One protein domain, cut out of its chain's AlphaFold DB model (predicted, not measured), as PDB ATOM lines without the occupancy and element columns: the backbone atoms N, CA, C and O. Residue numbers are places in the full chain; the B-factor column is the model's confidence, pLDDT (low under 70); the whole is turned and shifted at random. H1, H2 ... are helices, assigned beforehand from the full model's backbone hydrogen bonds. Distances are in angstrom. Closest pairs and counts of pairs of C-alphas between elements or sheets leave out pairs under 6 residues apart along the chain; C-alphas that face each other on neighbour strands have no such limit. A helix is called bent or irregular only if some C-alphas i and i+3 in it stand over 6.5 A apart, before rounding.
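What this domain is: This is residues 429 to 538 of the 572 residues of an uncharacterized protein of Armillaria gallica (UniProt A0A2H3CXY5). A small, loosely ordered set of crossing helices has H2 and the bent last helix H5 at its middle: arm H5a crosses H2, and arm H5b turns off to run beside H2 across a gap. H1 and the short H4 lie toward opposite ends, H3 packs on H5a, and the long stretch from 486 to 514 loops out between H4 and H5a. The printed part has 110 residues with five named helices, H1 to H5 in order, and no named strand; its class is all helix, with 55 residues in named elements, and the helix packing is mostly crossed. It is compact, with a radius of gyration of the C-alphas of 13.5 A, and rounded, spanning 37 by 36 by 28 A.

Where its parts are: H1 is residues 430 to 443, 20.3 A long, from C-alpha 430 at (24.921, -31.115, 15.377). H2 is residues 454 to 463, 14.6 A. H3 is residues 474 to 479, 9.8 A, and H4 is residues 482 to 485, 5.7 A. H5, residues 515 to 535, was assigned as one helix by its hydrogen bonds but is bent: C-alphas 522 and 525 are 8.4 A apart. Its arms are H5a, residues 515 to 522, 9.9 A, and H5b, residues 525 to 535, 15.4 A, ending with C-alpha 535 at (30.050, -47.344, -2.668).

How they stand to each other: H1 only just touches H2, with 3 pairs of C-alphas within 8 A, through its residues 431 to 434 alone; the closest C-alphas, of Ile 434 and Leu 460, are 6.3 A apart. These two stand at a steep tilt of 60 degrees, opposite ways. H2 touches H5a, C-alphas of Pro 454 and Ala 518 closest at 5.3 A, about perpendicular, but only just, at 73 degrees. H2 and H5b are near each other. H3 touches H5a at a steep tilt of 52 degrees, the same way, C-alphas of Leu 479 and His 520 closest at 5.7 A. H3 only just touches H5b, with 3 pairs of C-alphas within 8 A, closest Phe 477 and Ala 528 at 7.1 A, at a shallow tilt of 31 degrees, opposite ways. H4 is close to H5b but not clearly touching, C-alphas of Tyr 484 and Pro 525 closest at 7.3 A; it is apart from H1 and H2. Every O i to N i+4 pair is within hydrogen-bond range in H2, H5a and H5b; H1 has 8 of 10, H3 has 0 of 2 but 3 of 3 O i to N i+3 pairs, and H4 is too short for an i+4 pair.

The domain as a whole: The C-alphas farthest apart, of Ser 429 and Asp 488, are 42.3 A apart. The printed part has no cut. The link from H4 to H5 is long, 29 residues. Mean pLDDT of the printed part is 78.6; residues 446 to 447, 469 to 471, 495 to 500, 506 to 510 and 535 to 538 are under 70.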
ATOM      1  N   SER A 429      28.051 -28.717  16.882       78.31
ATOM      2  CA  SER A 429      28.142 -30.139  17.270       78.31
ATOM      3  C   SER A 429      27.022 -31.013  16.697       78.31
ATOM      4  O   SER A 429      26.963 -32.209  16.986       78.31
ATOM      5  N   ARG A 430      26.135 -30.445  15.867       82.06
ATOM      6  CA  ARG A 430      24.921 -31.115  15.377       82.06
ATOM      7  C   ARG A 430      25.203 -32.467  14.724       82.06
ATOM      8  O   ARG A 430      24.562 -33.453  15.066       82.06
ATOM      9  N   THR A 431      26.152 -32.525  13.793       82.75
ATOM     10  CA  THR A 431      26.443 -33.753  13.034       82.75
ATOM     11  C   THR A 431      26.945 -34.878  13.941       82.75
ATOM     12  O   THR A 431      26.524 -36.023  13.779       82.75
ATOM     13  N   ASP A 432      27.779 -34.557  14.933       83.56
ATOM     14  CA  ASP A 432      28.303 -35.538  15.888       83.56
ATOM     15  C   ASP A 432      27.204 -36.050  16.832       83.56
ATOM     16  O   ASP A 432      27.118 -37.251  17.100       83.56
ATOM     17  N   GLU A 433      26.325 -35.162  17.306       85.81
ATOM     18  CA  GLU A 433      25.165 -35.531  18.125       85.81
ATOM     19  C   GLU A 433      24.200 -36.451  17.363       85.81
ATOM     20  O   GLU A 433      23.816 -37.505  17.879       85.81
ATOM     21  N   ILE A 434      23.870 -36.106  16.113       86.19
ATOM     22  CA  ILE A 434      23.014 -36.922  15.243       86.19
ATOM     23  C   ILE A 434      23.658 -38.292  14.987       86.19
ATOM     24  O   ILE A 434      22.990 -39.323  15.100       86.19
ATOM     25  N   ALA A 435      24.961 -38.335  14.690       84.69
ATOM     26  CA  ALA A 435      25.674 -39.584  14.437       84.69
ATOM     27  C   ALA A 435      25.651 -40.518  15.657       84.69
ATOM     28  O   ALA A 435      25.426 -41.721  15.512       84.69
ATOM     29  N   ASN A 436      25.849 -39.972  16.860       86.19
ATOM     30  CA  ASN A 436      25.792 -40.742  18.101       86.19
ATOM     31  C   ASN A 436      24.377 -41.261  18.386       86.19
ATOM     32  O   ASN A 436      24.221 -42.425  18.759       86.19
ATOM     33  N   LEU A 437      23.350 -40.439  18.152       87.88
ATOM     34  CA  LEU A 437      21.950 -40.817  18.347       87.88
ATOM     35  C   LEU A 437      21.529 -41.963  17.423       87.88
ATOM     36  O   LEU A 437      20.920 -42.932  17.881       87.88
ATOM     37  N   VAL A 438      21.881 -41.878  16.136       86.00
ATOM     38  CA  VAL A 438      21.574 -42.922  15.148       86.00
ATOM     39  C   VAL A 438      22.331 -44.211  15.471       86.00
ATOM     40  O   VAL A 438      21.738 -45.288  15.447       86.00
ATOM     41  N   LYS A 439      23.613 -44.127  15.854       84.50
ATOM     42  CA  LYS A 439      24.408 -45.300  16.268       84.50
ATOM     43  C   LYS A 439      23.835 -45.984  17.509       84.50
ATOM     44  O   LYS A 439      23.798 -47.213  17.555       84.50
ATOM     45  N   ALA A 440      23.343 -45.212  18.480       85.44
ATOM     46  CA  ALA A 440      22.725 -45.750  19.689       85.44
ATOM     47  C   ALA A 440      21.515 -46.651  19.379       85.44
ATOM     48  O   ALA A 440      21.332 -47.663  20.052       85.44
ATOM     49  N   GLN A 441      20.765 -46.377  18.302       87.19
ATOM     50  CA  GLN A 441      19.600 -47.191  17.922       87.19
ATOM     51  C   GLN A 441      19.956 -48.646  17.587       87.19
ATOM     52  O   GLN A 441      19.119 -49.535  17.743       87.19
ATOM     53  N   PHE A 442      21.194 -48.905  17.160       81.81
ATOM     54  CA  PHE A 442      21.681 -50.251  16.847       81.81
ATOM     55  C   PHE A 442      22.308 -50.971  18.042       81.81
ATOM     56  O   PHE A 442      22.435 -52.194  18.013       81.81
ATOM     57  N   MET A 443      22.752 -50.230  19.060       78.62
ATOM     58  CA  MET A 443      23.536 -50.780  20.173       78.62
ATOM     59  C   MET A 443      22.737 -50.914  21.471       78.62
ATOM     60  O   MET A 443      23.112 -51.709  22.334       78.62
ATOM     61  N   GLU A 444      21.662 -50.144  21.635       76.69
ATOM     62  CA  GLU A 444      20.847 -50.168  22.846       76.69
ATOM     63  C   GLU A 444      19.757 -51.252  22.831       76.69
ATOM     64  O   GLU A 444      19.332 -51.751  21.791       76.69
ATOM     65  N   SER A 445      19.303 -51.634  24.030       71.12
ATOM     66  CA  SER A 445      18.164 -52.539  24.212       71.12
ATOM     67  C   SER A 445      16.894 -51.967  23.565       71.12
ATOM     68  O   SER A 445      16.702 -50.754  23.642       71.12
ATOM     69  N   PRO A 446      15.981 -52.804  23.036       68.44
ATOM     70  CA  PRO A 446      14.766 -52.349  22.348       68.44
ATOM     71  C   PRO A 446      13.912 -51.373  23.177       68.44
ATOM     72  O   PRO A 446      13.337 -50.448  22.621       68.44
ATOM     73  N   ASP A 447      13.920 -51.496  24.509       67.25
ATOM     74  CA  ASP A 447      13.193 -50.601  25.426       67.25
ATOM     75  C   ASP A 447      13.745 -49.159  25.491       67.25
ATOM     76  O   ASP A 447      13.124 -48.290  26.100       67.25
ATOM     77  N   LYS A 448      14.923 -48.899  24.909       75.88
ATOM     78  CA  LYS A 448      15.568 -47.574  24.852       75.88
ATOM     79  C   LYS A 448      15.586 -46.965  23.448       75.88
ATOM     80  O   LYS A 448      16.052 -45.842  23.280       75.88
ATOM     81  N   GLN A 449      15.098 -47.694  22.446       82.25
ATOM     82  CA  GLN A 449      15.051 -47.189  21.079       82.25
ATOM     83  C   GLN A 449      14.031 -46.057  20.958       82.25
ATOM     84  O   GLN A 449      12.947 -46.097  21.540       82.25
ATOM     85  N   LEU A 450      14.392 -45.042  20.180       84.94
ATOM     86  CA  LEU A 450      13.561 -43.871  19.952       84.94
ATOM     87  C   LEU A 450      12.471 -44.188  18.923       84.94
ATOM     88  O   LEU A 450      12.727 -44.805  17.885       84.94
ATOM     89  N   CYS A 451      11.263 -43.700  19.193       85.62
ATOM     90  CA  CYS A 451      10.155 -43.688  18.247       85.62
ATOM     91  C   CYS A 451       9.973 -42.258  17.745       85.62
ATOM     92  O   CYS A 451       9.484 -41.407  18.481       85.62
ATOM     93  N   LEU A 452      10.341 -42.002  16.491       84.38
ATOM     94  CA  LEU A 452      10.234 -40.677  15.871       84.38
ATOM     95  C   LEU A 452       9.414 -40.757  14.588       84.38
ATOM     96  O   LEU A 452       9.282 -41.823  13.981       84.38
ATOM     97  N   GLN A 453       8.862 -39.624  14.158       83.19
ATOM     98  CA  GLN A 453       8.184 -39.557  12.869       83.19
ATOM     99  C   GLN A 453       9.168 -39.874  11.725       83.19
ATOM    100  O   GLN A 453      10.319 -39.426  11.761       83.19
ATOM    101  N   PRO A 454       8.734 -40.583  10.668       84.94
ATOM    102  CA  PRO A 454       9.562 -40.873   9.502       84.94
ATOM    103  C   PRO A 454      10.249 -39.643   8.886       84.94
ATOM    104  O   PRO A 454      11.377 -39.748   8.410       84.94
ATOM    105  N   ILE A 455       9.604 -38.469   8.925       81.06
ATOM    106  CA  ILE A 455      10.182 -37.214   8.419       81.06
ATOM    107  C   ILE A 455      11.379 -36.744   9.256       81.06
ATOM    108  O   ILE A 455      12.351 -36.229   8.706       81.06
ATOM    109  N   VAL A 456      11.344 -36.959  10.572       84.44
ATOM    110  CA  VAL A 456      12.445 -36.628  11.485       84.44
ATOM    111  C   VAL A 456      13.625 -37.553  11.198       84.44
ATOM    112  O   VAL A 456      14.743 -37.079  11.010       84.44
ATOM    113  N   TRP A 457      13.372 -38.858  11.041       87.62
ATOM    114  CA  TRP A 457      14.406 -39.813  10.632       87.62
ATOM    115  C   TRP A 457      15.038 -39.460   9.283       87.62
ATOM    116  O   TRP A 457      16.258 -39.539   9.150       87.62
ATOM    117  N   ALA A 458      14.240 -39.022   8.303       85.00
ATOM    118  CA  ALA A 458      14.744 -38.585   7.003       85.00
ATOM    119  C   ALA A 458      15.723 -37.404   7.127       85.00
ATOM    120  O   ALA A 458      16.795 -37.439   6.524       85.00
ATOM    121  N   HIS A 459      15.392 -36.394   7.942       83.62
ATOM    122  CA  HIS A 459      16.270 -35.245   8.190       83.62
ATOM    123  C   HIS A 459      17.558 -35.646   8.913       83.62
ATOM    124  O   HIS A 459      18.641 -35.264   8.475       83.62
ATOM    125  N   LEU A 460      17.457 -36.454   9.975       87.00
ATOM    126  CA  LEU A 460      18.626 -36.943  10.712       87.00
ATOM    127  C   LEU A 460      19.580 -37.714   9.793       87.00
ATOM    128  O   LEU A 460      20.784 -37.476   9.799       87.00
ATOM    129  N   LEU A 461      19.050 -38.620   8.972       86.75
ATOM    130  CA  LEU A 461      19.858 -39.420   8.051       86.75
ATOM    131  C   LEU A 461      20.439 -38.586   6.909       86.75
ATOM    132  O   LEU A 461      21.564 -38.836   6.484       86.75
ATOM    133  N   GLN A 462      19.707 -37.579   6.435       86.69
ATOM    134  CA  GLN A 462      20.191 -36.681   5.397       86.69
ATOM    135  C   GLN A 462      21.430 -35.897   5.837       86.69
ATOM    136  O   GLN A 462      22.323 -35.672   5.019       86.69
ATOM    137  N   GLU A 463      21.504 -35.508   7.109       84.50
ATOM    138  CA  GLU A 463      22.675 -34.828   7.677       84.50
ATOM    139  C   GLU A 463      23.928 -35.702   7.734       84.50
ATOM    140  O   GLU A 463      25.045 -35.192   7.766       84.50
ATOM    141  N   LEU A 464      23.752 -37.023   7.719       84.69
ATOM    142  CA  LEU A 464      24.840 -37.994   7.771       84.69
ATOM    143  C   LEU A 464      25.317 -38.434   6.376       84.69
ATOM    144  O   LEU A 464      26.162 -39.323   6.271       84.69
ATOM    145  N   LEU A 465      24.790 -37.835   5.301       81.94
ATOM    146  CA  LEU A 465      25.203 -38.149   3.934       81.94
ATOM    147  C   LEU A 465      26.550 -37.499   3.560       81.94
ATOM    148  O   LEU A 465      26.778 -36.330   3.875       81.94
ATOM    149  N   PRO A 466      27.395 -38.183   2.760       79.69
ATOM    150  CA  PRO A 466      27.174 -39.505   2.162       79.69
ATOM    151  C   PRO A 466      27.471 -40.662   3.131       79.69
ATOM    152  O   PRO A 466      28.397 -40.583   3.936       79.69
ATOM    153  N   PHE A 467      26.745 -41.776   3.001       79.38
ATOM    154  CA  PHE A 467      27.044 -42.985   3.770       79.38
ATOM    155  C   PHE A 467      28.291 -43.679   3.212       79.38
ATOM    156  O   PHE A 467      28.275 -44.249   2.122       79.38
ATOM    157  N   THR A 468      29.389 -43.622   3.963       71.75
ATOM    158  CA  THR A 468      30.656 -44.287   3.626       71.75
ATOM    159  C   THR A 468      30.914 -45.469   4.552       71.75
ATOM    160  O   THR A 468      30.309 -45.577   5.621       71.75
ATOM    161  N   LEU A 469      31.856 -46.342   4.190       66.19
ATOM    162  CA  LEU A 469      32.255 -47.460   5.051       66.19
ATOM    163  C   LEU A 469      32.748 -46.985   6.437       66.19
ATOM    164  O   LEU A 469      32.476 -47.614   7.455       66.19
ATOM    165  N   GLU A 470      33.405 -45.825   6.479       67.19
ATOM    166  CA  GLU A 470      33.969 -45.220   7.694       67.19
ATOM    167  C   GLU A 470      32.913 -44.557   8.597       67.19
ATOM    168  O   GLU A 470      33.175 -44.294   9.770       67.19
ATOM    169  N   SER A 471      31.696 -44.321   8.088       69.75
ATOM    170  CA  SER A 471      30.610 -43.672   8.841       69.75
ATOM    171  C   SER A 471      30.079 -44.528  10.004       69.75
ATOM    172  O   SER A 471      29.507 -44.002  10.964       69.75
ATOM    173  N   GLY A 472      30.290 -45.850   9.957       73.62
ATOM    174  CA  GLY A 472      29.744 -46.801  10.930       73.62
ATOM    175  C   GLY A 472      28.229 -47.016  10.805       73.62
ATOM    176  O   GLY A 472      27.610 -47.516  11.739       73.62
ATOM    177  N   LEU A 473      27.632 -46.630   9.671       80.56
ATOM    178  CA  LEU A 473      26.193 -46.726   9.387       80.56
ATOM    179  C   LEU A 473      25.832 -47.887   8.444       80.56
ATOM    180  O   LEU A 473      24.699 -47.987   7.981       80.56
ATOM    181  N   VAL A 474      26.774 -48.805   8.202       77.12
ATOM    182  CA  VAL A 474      26.571 -50.039   7.418       77.12
ATOM    183  C   VAL A 474      25.333 -50.846   7.860       77.12
ATOM    184  O   VAL A 474      24.648 -51.361   6.979       77.12
ATOM    185  N   PRO A 475      24.948 -50.918   9.156       84.06
ATOM    186  CA  PRO A 475      23.717 -51.602   9.559       84.06
ATOM    187  C   PRO A 475      22.434 -51.099   8.879       84.06
ATOM    188  O   PRO A 475      21.499 -51.883   8.736       84.06
ATOM    189  N   LEU A 476      22.380 -49.843   8.407       84.38
ATOM    190  CA  LEU A 476      21.230 -49.311   7.658       84.38
ATOM    191  C   LEU A 476      20.972 -50.091   6.360       84.38
ATOM    192  O   LEU A 476      19.821 -50.253   5.964       84.38
ATOM    193  N   PHE A 477      22.029 -50.607   5.722       81.44
ATOM    194  CA  PHE A 477      21.928 -51.394   4.493       81.44
ATOM    195  C   PHE A 477      21.088 -52.663   4.693       81.44
ATOM    196  O   PHE A 477      20.294 -53.034   3.832       81.44
ATOM    197  N   LEU A 478      21.204 -53.296   5.864       82.88
ATOM    198  CA  LEU A 478      20.477 -54.525   6.204       82.88
ATOM    199  C   LEU A 478      18.980 -54.295   6.453       82.88
ATOM    200  O   LEU A 478      18.217 -55.256   6.522       82.88
ATOM    201  N   LEU A 479      18.556 -53.039   6.605       86.00
ATOM    202  CA  LEU A 479      17.162 -52.671   6.853       86.00
ATOM    203  C   LEU A 479      16.369 -52.459   5.552       86.00
ATOM    204  O   LEU A 479      15.137 -52.399   5.585       86.00
ATOM    205  N   ILE A 480      17.061 -52.375   4.410       85.69
ATOM    206  CA  ILE A 480      16.452 -52.216   3.086       85.69
ATOM    207  C   ILE A 480      15.699 -53.510   2.717       85.69
ATOM    208  O   ILE A 480      16.282 -54.594   2.802       85.69
ATOM    209  N   PRO A 481      14.421 -53.433   2.293       86.31
ATOM    210  CA  PRO A 481      13.656 -54.603   1.884       86.31
ATOM    211  C   PRO A 481      14.350 -55.389   0.763       86.31
ATOM    212  O   PRO A 481      14.844 -54.781  -0.191       86.31
ATOM    213  N   PRO A 482      14.330 -56.734   0.807       83.25
ATOM    214  CA  PRO A 482      14.937 -57.559  -0.236       83.25
ATOM    215  C   PRO A 482      14.325 -57.297  -1.622       83.25
ATOM    216  O   PRO A 482      15.038 -57.351  -2.620       83.25
ATOM    217  N   ASP A 483      13.039 -56.935  -1.676       83.38
ATOM    218  CA  ASP A 483      12.299 -56.656  -2.912       83.38
ATOM    219  C   ASP A 483      12.853 -55.460  -3.708       83.38
ATOM    220  O   ASP A 483      12.683 -55.411  -4.926       83.38
ATOM    221  N   TYR A 484      13.531 -54.506  -3.053       84.00
ATOM    222  CA  TYR A 484      14.184 -53.379  -3.736       84.00
ATOM    223  C   TYR A 484      15.315 -53.855  -4.662       84.00
ATOM    224  O   TYR A 484      15.538 -53.294  -5.733       84.00
ATOM    225  N   TRP A 485      16.008 -54.927  -4.273       82.38
ATOM    226  CA  TRP A 485      17.158 -55.462  -5.002       82.38
ATOM    227  C   TRP A 485      16.770 -56.374  -6.178       82.38
ATOM    228  O   TRP A 485      17.647 -56.854  -6.898       82.38
ATOM    229  N   CYS A 486      15.477 -56.629  -6.386       80.81
ATOM    230  CA  CYS A 486      14.985 -57.435  -7.500       80.81
ATOM    231  C   CYS A 486      15.117 -56.690  -8.840       80.81
ATOM    232  O   CYS A 486      14.823 -55.501  -8.946       80.81
ATOM    233  N   ALA A 487      15.501 -57.413  -9.896       70.62
ATOM    234  CA  ALA A 487      15.741 -56.842 -11.229       70.62
ATOM    235  C   ALA A 487      14.484 -56.245 -11.906       70.62
ATOM    236  O   ALA A 487      14.593 -55.499 -12.876       70.62
ATOM    237  N   ASP A 488      13.282 -56.583 -11.433       78.62
ATOM    238  CA  ASP A 488      11.990 -56.084 -11.915       78.62
ATOM    239  C   ASP A 488      11.355 -55.022 -10.996       78.62
ATOM    240  O   ASP A 488      10.185 -54.660 -11.181       78.62
ATOM    241  N   TYR A 489      12.120 -54.493 -10.034       79.31
ATOM    242  CA  TYR A 489      11.661 -53.475  -9.097       79.31
ATOM    243  C   TYR A 489      11.124 -52.225  -9.810       79.31
ATOM    244  O   TYR A 489      11.731 -51.675 -10.734       79.31
ATOM    245  N   LYS A 490       9.965 -51.747  -9.347       78.50
ATOM    246  CA  LYS A 490       9.381 -50.468  -9.756       78.50
ATOM    247  C   LYS A 490       9.351 -49.540  -8.546       78.50
ATOM    248  O   LYS A 490       8.717 -49.906  -7.555       78.50
ATOM    249  N   PRO A 491       9.969 -48.350  -8.623       74.00
ATOM    250  CA  PRO A 491      10.002 -47.439  -7.493       74.00
ATOM    251  C   PRO A 491       8.578 -46.994  -7.115       74.00
ATOM    252  O   PRO A 491       7.775 -46.688  -8.006       74.00
ATOM    253  N   PRO A 492       8.238 -46.965  -5.814       78.06
ATOM    254  CA  PRO A 492       6.977 -46.422  -5.334       78.06
ATOM    255  C   PRO A 492       6.911 -44.908  -5.593       78.06
ATOM    256  O   PRO A 492       7.938 -44.261  -5.820       78.06
ATOM    257  N   PRO A 493       5.707 -44.311  -5.564       74.50
ATOM    258  CA  PRO A 493       5.569 -42.863  -5.642       74.50
ATOM    259  C   PRO A 493       6.296 -42.201  -4.461       74.50
ATOM    260  O   PRO A 493       5.960 -42.441  -3.306       74.50
ATOM    261  N   LEU A 494       7.293 -41.371  -4.771       71.94
ATOM    262  CA  LEU A 494       8.043 -40.592  -3.786       71.94
ATOM    263  C   LEU A 494       7.342 -39.248  -3.538       71.94
ATOM    264  O   LEU A 494       6.967 -38.555  -4.489       71.94
ATOM    265  N   PHE A 495       7.209 -38.860  -2.273       67.62
ATOM    266  CA  PHE A 495       6.669 -37.566  -1.840       67.62
ATOM    267  C   PHE A 495       7.770 -36.468  -1.848       67.62
ATOM    268  O   PHE A 495       8.936 -36.784  -2.107       67.62
ATOM    269  N   PRO A 496       7.431 -35.162  -1.739       59.97
ATOM    270  CA  PRO A 496       8.206 -34.090  -2.368       59.97
ATOM    271  C   PRO A 496       9.634 -33.880  -1.844       59.97
ATOM    272  O   PRO A 496      10.001 -34.191  -0.715       59.97
ATOM    273  N   LYS A 497      10.443 -33.299  -2.736       57.00
ATOM    274  CA  LYS A 497      11.867 -32.989  -2.593       57.00
ATOM    275  C   LYS A 497      12.035 -31.591  -1.980       57.00
ATOM    276  O   LYS A 497      12.343 -30.641  -2.699       57.00
ATOM    277  N   ASN A 498      11.852 -31.451  -0.667       59.47
ATOM    278  CA  ASN A 498      11.951 -30.162   0.047       59.47
ATOM    279  C   ASN A 498      13.406 -29.725   0.296       59.47
ATOM    280  O   ASN A 498      13.804 -29.410   1.411       59.47
ATOM    281  N   GLY A 499      14.244 -29.771  -0.744       59.03
ATOM    282  CA  GLY A 499      15.702 -29.683  -0.591       59.03
ATOM    283  C   GLY A 499      16.318 -30.946   0.020       59.03
ATOM    284  O   GLY A 499      17.526 -30.994   0.238       59.03
ATOM    285  N   MET A 500      15.502 -31.979   0.251       66.56
ATOM    286  CA  MET A 500      15.955 -33.252   0.778       66.56
ATOM    287  C   MET A 500      16.601 -34.149  -0.270       66.56
ATOM    288  O   MET A 500      16.143 -34.219  -1.419       66.56
ATOM    289  N   LYS A 501      17.639 -34.873   0.155       72.12
ATOM    290  CA  LYS A 501      18.195 -36.002  -0.604       72.12
ATOM    291  C   LYS A 501      17.433 -37.299  -0.329       72.12
ATOM    292  O   LYS A 501      17.303 -38.089  -1.251       72.12
ATOM    293  N   ILE A 502      16.897 -37.470   0.882       76.06
ATOM    294  CA  ILE A 502      16.108 -38.639   1.295       76.06
ATOM    295  C   ILE A 502      14.628 -38.255   1.299       76.06
ATOM    296  O   ILE A 502      14.252 -37.296   1.967       76.06
ATOM    297  N   ARG A 503      13.783 -38.969   0.552       78.06
ATOM    298  CA  ARG A 503      12.343 -38.708   0.454       78.06
ATOM    299  C   ARG A 503      11.551 -39.804   1.152       78.06
ATOM    300  O   ARG A 503      12.028 -40.905   1.405       78.06
ATOM    301  N   LEU A 504      10.305 -39.470   1.471       78.38
ATOM    302  CA  LEU A 504       9.360 -40.414   2.049       78.38
ATOM    303  C   LEU A 504       8.510 -41.080   0.972       78.38
ATOM    304  O   LEU A 504       8.122 -40.443  -0.009       78.38
ATOM    305  N   ILE A 505       8.168 -42.349   1.201       74.44
ATOM    306  CA  ILE A 505       7.301 -43.134   0.304       74.44
ATOM    307  C   ILE A 505       5.874 -43.338   0.821       74.44
ATOM    308  O   ILE A 505       5.023 -43.842   0.092       74.44
ATOM    309  N   SER A 506       5.609 -42.993   2.083       67.00
ATOM    310  CA  SER A 506       4.325 -43.245   2.748       67.00
ATOM    311  C   SER A 506       3.525 -41.965   2.952       67.00
ATOM    312  O   SER A 506       4.093 -40.909   3.221       67.00
ATOM    313  N   ASP A 507       2.198 -42.095   2.884       59.78
ATOM    314  CA  ASP A 507       1.221 -41.033   3.133       59.78
ATOM    315  C   ASP A 507       0.863 -40.859   4.622       59.78
ATOM    316  O   ASP A 507       0.070 -39.983   4.960       59.78
ATOM    317  N   LYS A 508       1.441 -41.682   5.510       61.88
ATOM    318  CA  LYS A 508       1.232 -41.654   6.968       61.88
ATOM    319  C   LYS A 508       2.545 -41.422   7.707       61.88
ATOM    320  O   LYS A 508       3.135 -42.329   8.285       61.88
ATOM    321  N   ASP A 509       2.993 -40.185   7.675       66.00
ATOM    322  CA  ASP A 509       4.191 -39.640   8.320       66.00
ATOM    323  C   ASP A 509       3.988 -39.220   9.787       66.00
ATOM    324  O   ASP A 509       4.957 -38.913  10.474       66.00
ATOM    325  N   HIS A 510       2.757 -39.243  10.304       64.81
ATOM    326  CA  HIS A 510       2.467 -38.721  11.645       64.81
ATOM    327  C   HIS A 510       2.705 -39.755  12.753       64.81
ATOM    328  O   HIS A 510       2.777 -39.400  13.928       64.81
ATOM    329  N   CYS A 511       2.787 -41.042  12.401       73.56
ATOM    330  CA  CYS A 511       3.003 -42.109  13.370       73.56
ATOM    331  C   CYS A 511       4.492 -42.235  13.691       73.56
ATOM    332  O   CYS A 511       5.300 -42.486  12.800       73.56
ATOM    333  N   ALA A 512       4.838 -42.099  14.970       81.50
ATOM    334  CA  ALA A 512       6.186 -42.353  15.448       81.50
ATOM    335  C   ALA A 512       6.538 -43.841  15.294       81.50
ATOM    336  O   ALA A 512       5.774 -44.716  15.710       81.50
ATOM    337  N   VAL A 513       7.690 -44.117  14.692       85.38
ATOM    338  CA  VAL A 513       8.181 -45.467  14.412       85.38
ATOM    339  C   VAL A 513       9.662 -45.584  14.769       85.38
ATOM    340  O   VAL A 513      10.400 -44.592  14.802       85.38
ATOM    341  N   TYR A 514      10.110 -46.812  15.025       88.50
ATOM    342  CA  TYR A 514      11.529 -47.110  15.203       88.50
ATOM    343  C   TYR A 514      12.306 -46.860  13.907       88.50
ATOM    344  O   TYR A 514      11.757 -46.996  12.811       88.50
ATOM    345  N   LEU A 515      13.606 -46.580  14.026       88.12
ATOM    346  CA  LEU A 515      14.503 -46.371  12.882       88.12
ATOM    347  C   LEU A 515      14.416 -47.510  11.849       88.12
ATOM    348  O   LEU A 515      14.375 -47.260  10.647       88.12
ATOM    349  N   GLN A 516      14.340 -48.760  12.313       87.94
ATOM    350  CA  GLN A 516      14.206 -49.933  11.447       87.94
ATOM    351  C   GLN A 516      12.945 -49.889  10.581       87.94
ATOM    352  O   GLN A 516      13.021 -50.087   9.370       87.94
ATOM    353  N   GLU A 517      11.807 -49.589  11.196       86.69
ATOM    354  CA  GLU A 517      10.514 -49.510  10.524       86.69
ATOM    355  C   GLU A 517      10.464 -48.305   9.572       86.69
ATOM    356  O   GLU A 517      10.009 -48.425   8.433       86.69
ATOM    357  N   ALA A 518      11.017 -47.161   9.999       86.56
ATOM    358  CA  ALA A 518      11.151 -45.964   9.173       86.56
ATOM    359  C   ALA A 518      11.918 -46.264   7.881       86.56
ATOM    360  O   ALA A 518      11.490 -45.899   6.790       86.56
ATOM    361  N   ILE A 519      13.041 -46.972   7.980       86.69
ATOM    362  CA  ILE A 519      13.845 -47.307   6.806       86.69
ATOM    363  C   ILE A 519      13.091 -48.295   5.934       86.69
ATOM    364  O   ILE A 519      12.831 -47.992   4.772       86.69
ATOM    365  N   HIS A 520      12.664 -49.417   6.507       86.56
ATOM    366  CA  HIS A 520      12.046 -50.507   5.765       86.56
ATOM    367  C   HIS A 520      10.772 -50.087   5.017       86.56
ATOM    368  O   HIS A 520      10.547 -50.527   3.891       86.56
ATOM    369  N   HIS A 521       9.951 -49.212   5.608       83.75
ATOM    370  CA  HIS A 521       8.647 -48.837   5.053       83.75
ATOM    371  C   HIS A 521       8.547 -47.408   4.521       83.75
ATOM    372  O   HIS A 521       7.588 -47.121   3.806       83.75
ATOM    373  N   HIS A 522       9.477 -46.506   4.855       83.44
ATOM    374  CA  HIS A 522       9.336 -45.081   4.526       83.44
ATOM    375  C   HIS A 522      10.512 -44.485   3.740       83.44
ATOM    376  O   HIS A 522      10.260 -43.578   2.950       83.44
ATOM    377  N   LEU A 523      11.748 -44.966   3.929       86.12
ATOM    378  CA  LEU A 523      12.965 -44.290   3.434       86.12
ATOM    379  C   LEU A 523      13.884 -45.170   2.565       86.12
ATOM    380  O   LEU A 523      14.865 -44.669   2.015       86.12
ATOM    381  N   TYR A 524      13.611 -46.474   2.449       86.44
ATOM    382  CA  TYR A 524      14.549 -47.425   1.842       86.44
ATOM    383  C   TYR A 524      15.012 -47.099   0.412       86.44
ATOM    384  O   TYR A 524      16.181 -47.383   0.157       86.44
ATOM    385  N   PRO A 525      14.207 -46.526  -0.518       85.38
ATOM    386  CA  PRO A 525      14.690 -46.309  -1.881       85.38
ATOM    387  C   PRO A 525      15.815 -45.279  -1.927       85.38
ATOM    388  O   PRO A 525      16.865 -45.548  -2.496       85.38
ATOM    389  N   ASP A 526      15.637 -44.136  -1.260       84.62
ATOM    390  CA  ASP A 526      16.657 -43.089  -1.262       84.62
ATOM    391  C   ASP A 526      17.878 -43.488  -0.420       84.62
ATOM    392  O   ASP A 526      19.009 -43.157  -0.767       84.62
ATOM    393  N   ILE A 527      17.687 -44.250   0.666       85.56
ATOM    394  CA  ILE A 527      18.815 -44.790   1.442       85.56
ATOM    395  C   ILE A 527      19.627 -45.766   0.586       85.56
ATOM    396  O   ILE A 527      20.855 -45.683   0.559       85.56
ATOM    397  N   ALA A 528      18.968 -46.654  -0.155       83.19
ATOM    398  CA  ALA A 528      19.642 -47.575  -1.056       83.19
ATOM    399  C   ALA A 528      20.389 -46.841  -2.184       83.19
ATOM    400  O   ALA A 528      21.555 -47.147  -2.428       83.19
ATOM    401  N   ASP A 529      19.775 -45.816  -2.784       81.19
ATOM    402  CA  ASP A 529      20.404 -44.962  -3.799       81.19
ATOM    403  C   ASP A 529      21.643 -44.235  -3.247       81.19
ATOM    404  O   ASP A 529      22.688 -44.181  -3.895       81.19
ATOM    405  N   THR A 530      21.584 -43.729  -2.011       81.81
ATOM    406  CA  THR A 530      22.745 -43.078  -1.381       81.81
ATOM    407  C   THR A 530      23.877 -44.051  -1.057       81.81
ATOM    408  O   THR A 530      25.046 -43.676  -1.155       81.81
ATOM    409  N   PHE A 531      23.565 -45.308  -0.721       79.38
ATOM    410  CA  PHE A 531      24.574 -46.359  -0.599       79.38
ATOM    411  C   PHE A 531      25.157 -46.748  -1.958       79.38
ATOM    412  O   PHE A 531      26.371 -46.929  -2.054       79.38
ATOM    413  N   LEU A 532      24.331 -46.825  -3.007       76.62
ATOM    414  CA  LEU A 532      24.800 -47.025  -4.376       76.62
ATOM    415  C   LEU A 532      25.826 -45.951  -4.737       76.62
ATOM    416  O   LEU A 532      26.942 -46.307  -5.099       76.62
ATOM    417  N   GLU A 533      25.506 -44.667  -4.540       75.94
ATOM    418  CA  GLU A 533      26.433 -43.550  -4.769       75.94
ATOM    419  C   GLU A 533      27.694 -43.624  -3.888       75.94
ATOM    420  O   GLU A 533      28.808 -43.461  -4.390       75.94
ATOM    421  N   GLY A 534      27.539 -43.891  -2.586       70.44
ATOM    422  CA  GLY A 534      28.637 -43.921  -1.613       70.44
ATOM    423  C   GLY A 534      29.651 -45.045  -1.848       70.44
ATOM    424  O   GLY A 534      30.843 -44.869  -1.586       70.44
ATOM    425  N   PHE A 535      29.207 -46.178  -2.399       68.88
ATOM    426  CA  PHE A 535      30.050 -47.344  -2.668       68.88
ATOM    427  C   PHE A 535      30.557 -47.442  -4.118       68.88
ATOM    428  O   PHE A 535      31.377 -48.317  -4.404       68.88
ATOM    429  N   MET A 536      30.196 -46.509  -5.013       62.91
ATOM    430  CA  MET A 536      30.737 -46.444  -6.389       62.91
ATOM    431  C   MET A 536      32.276 -46.357  -6.452       62.91
ATOM    432  O   MET A 536      32.872 -46.605  -7.501       62.91
ATOM    433  N   HIS A 537      32.933 -45.972  -5.355       56.19
ATOM    434  CA  HIS A 537      34.380 -45.753  -5.280       56.19
ATOM    435  C   HIS A 537      35.163 -46.859  -4.548       56.19
ATOM    436  O   HIS A 537      36.369 -46.699  -4.344       56.19
ATOM    437  N   VAL A 538      34.526 -47.977  -4.173       59.34
ATOM    438  CA  VAL A 538      35.215 -49.116  -3.541       59.34
ATOM    439  C   VAL A 538      36.154 -49.779  -4.557       59.34
ATOM    440  O   VAL A 538      35.714 -50.401  -5.520       59.34
TER     441      VAL A 538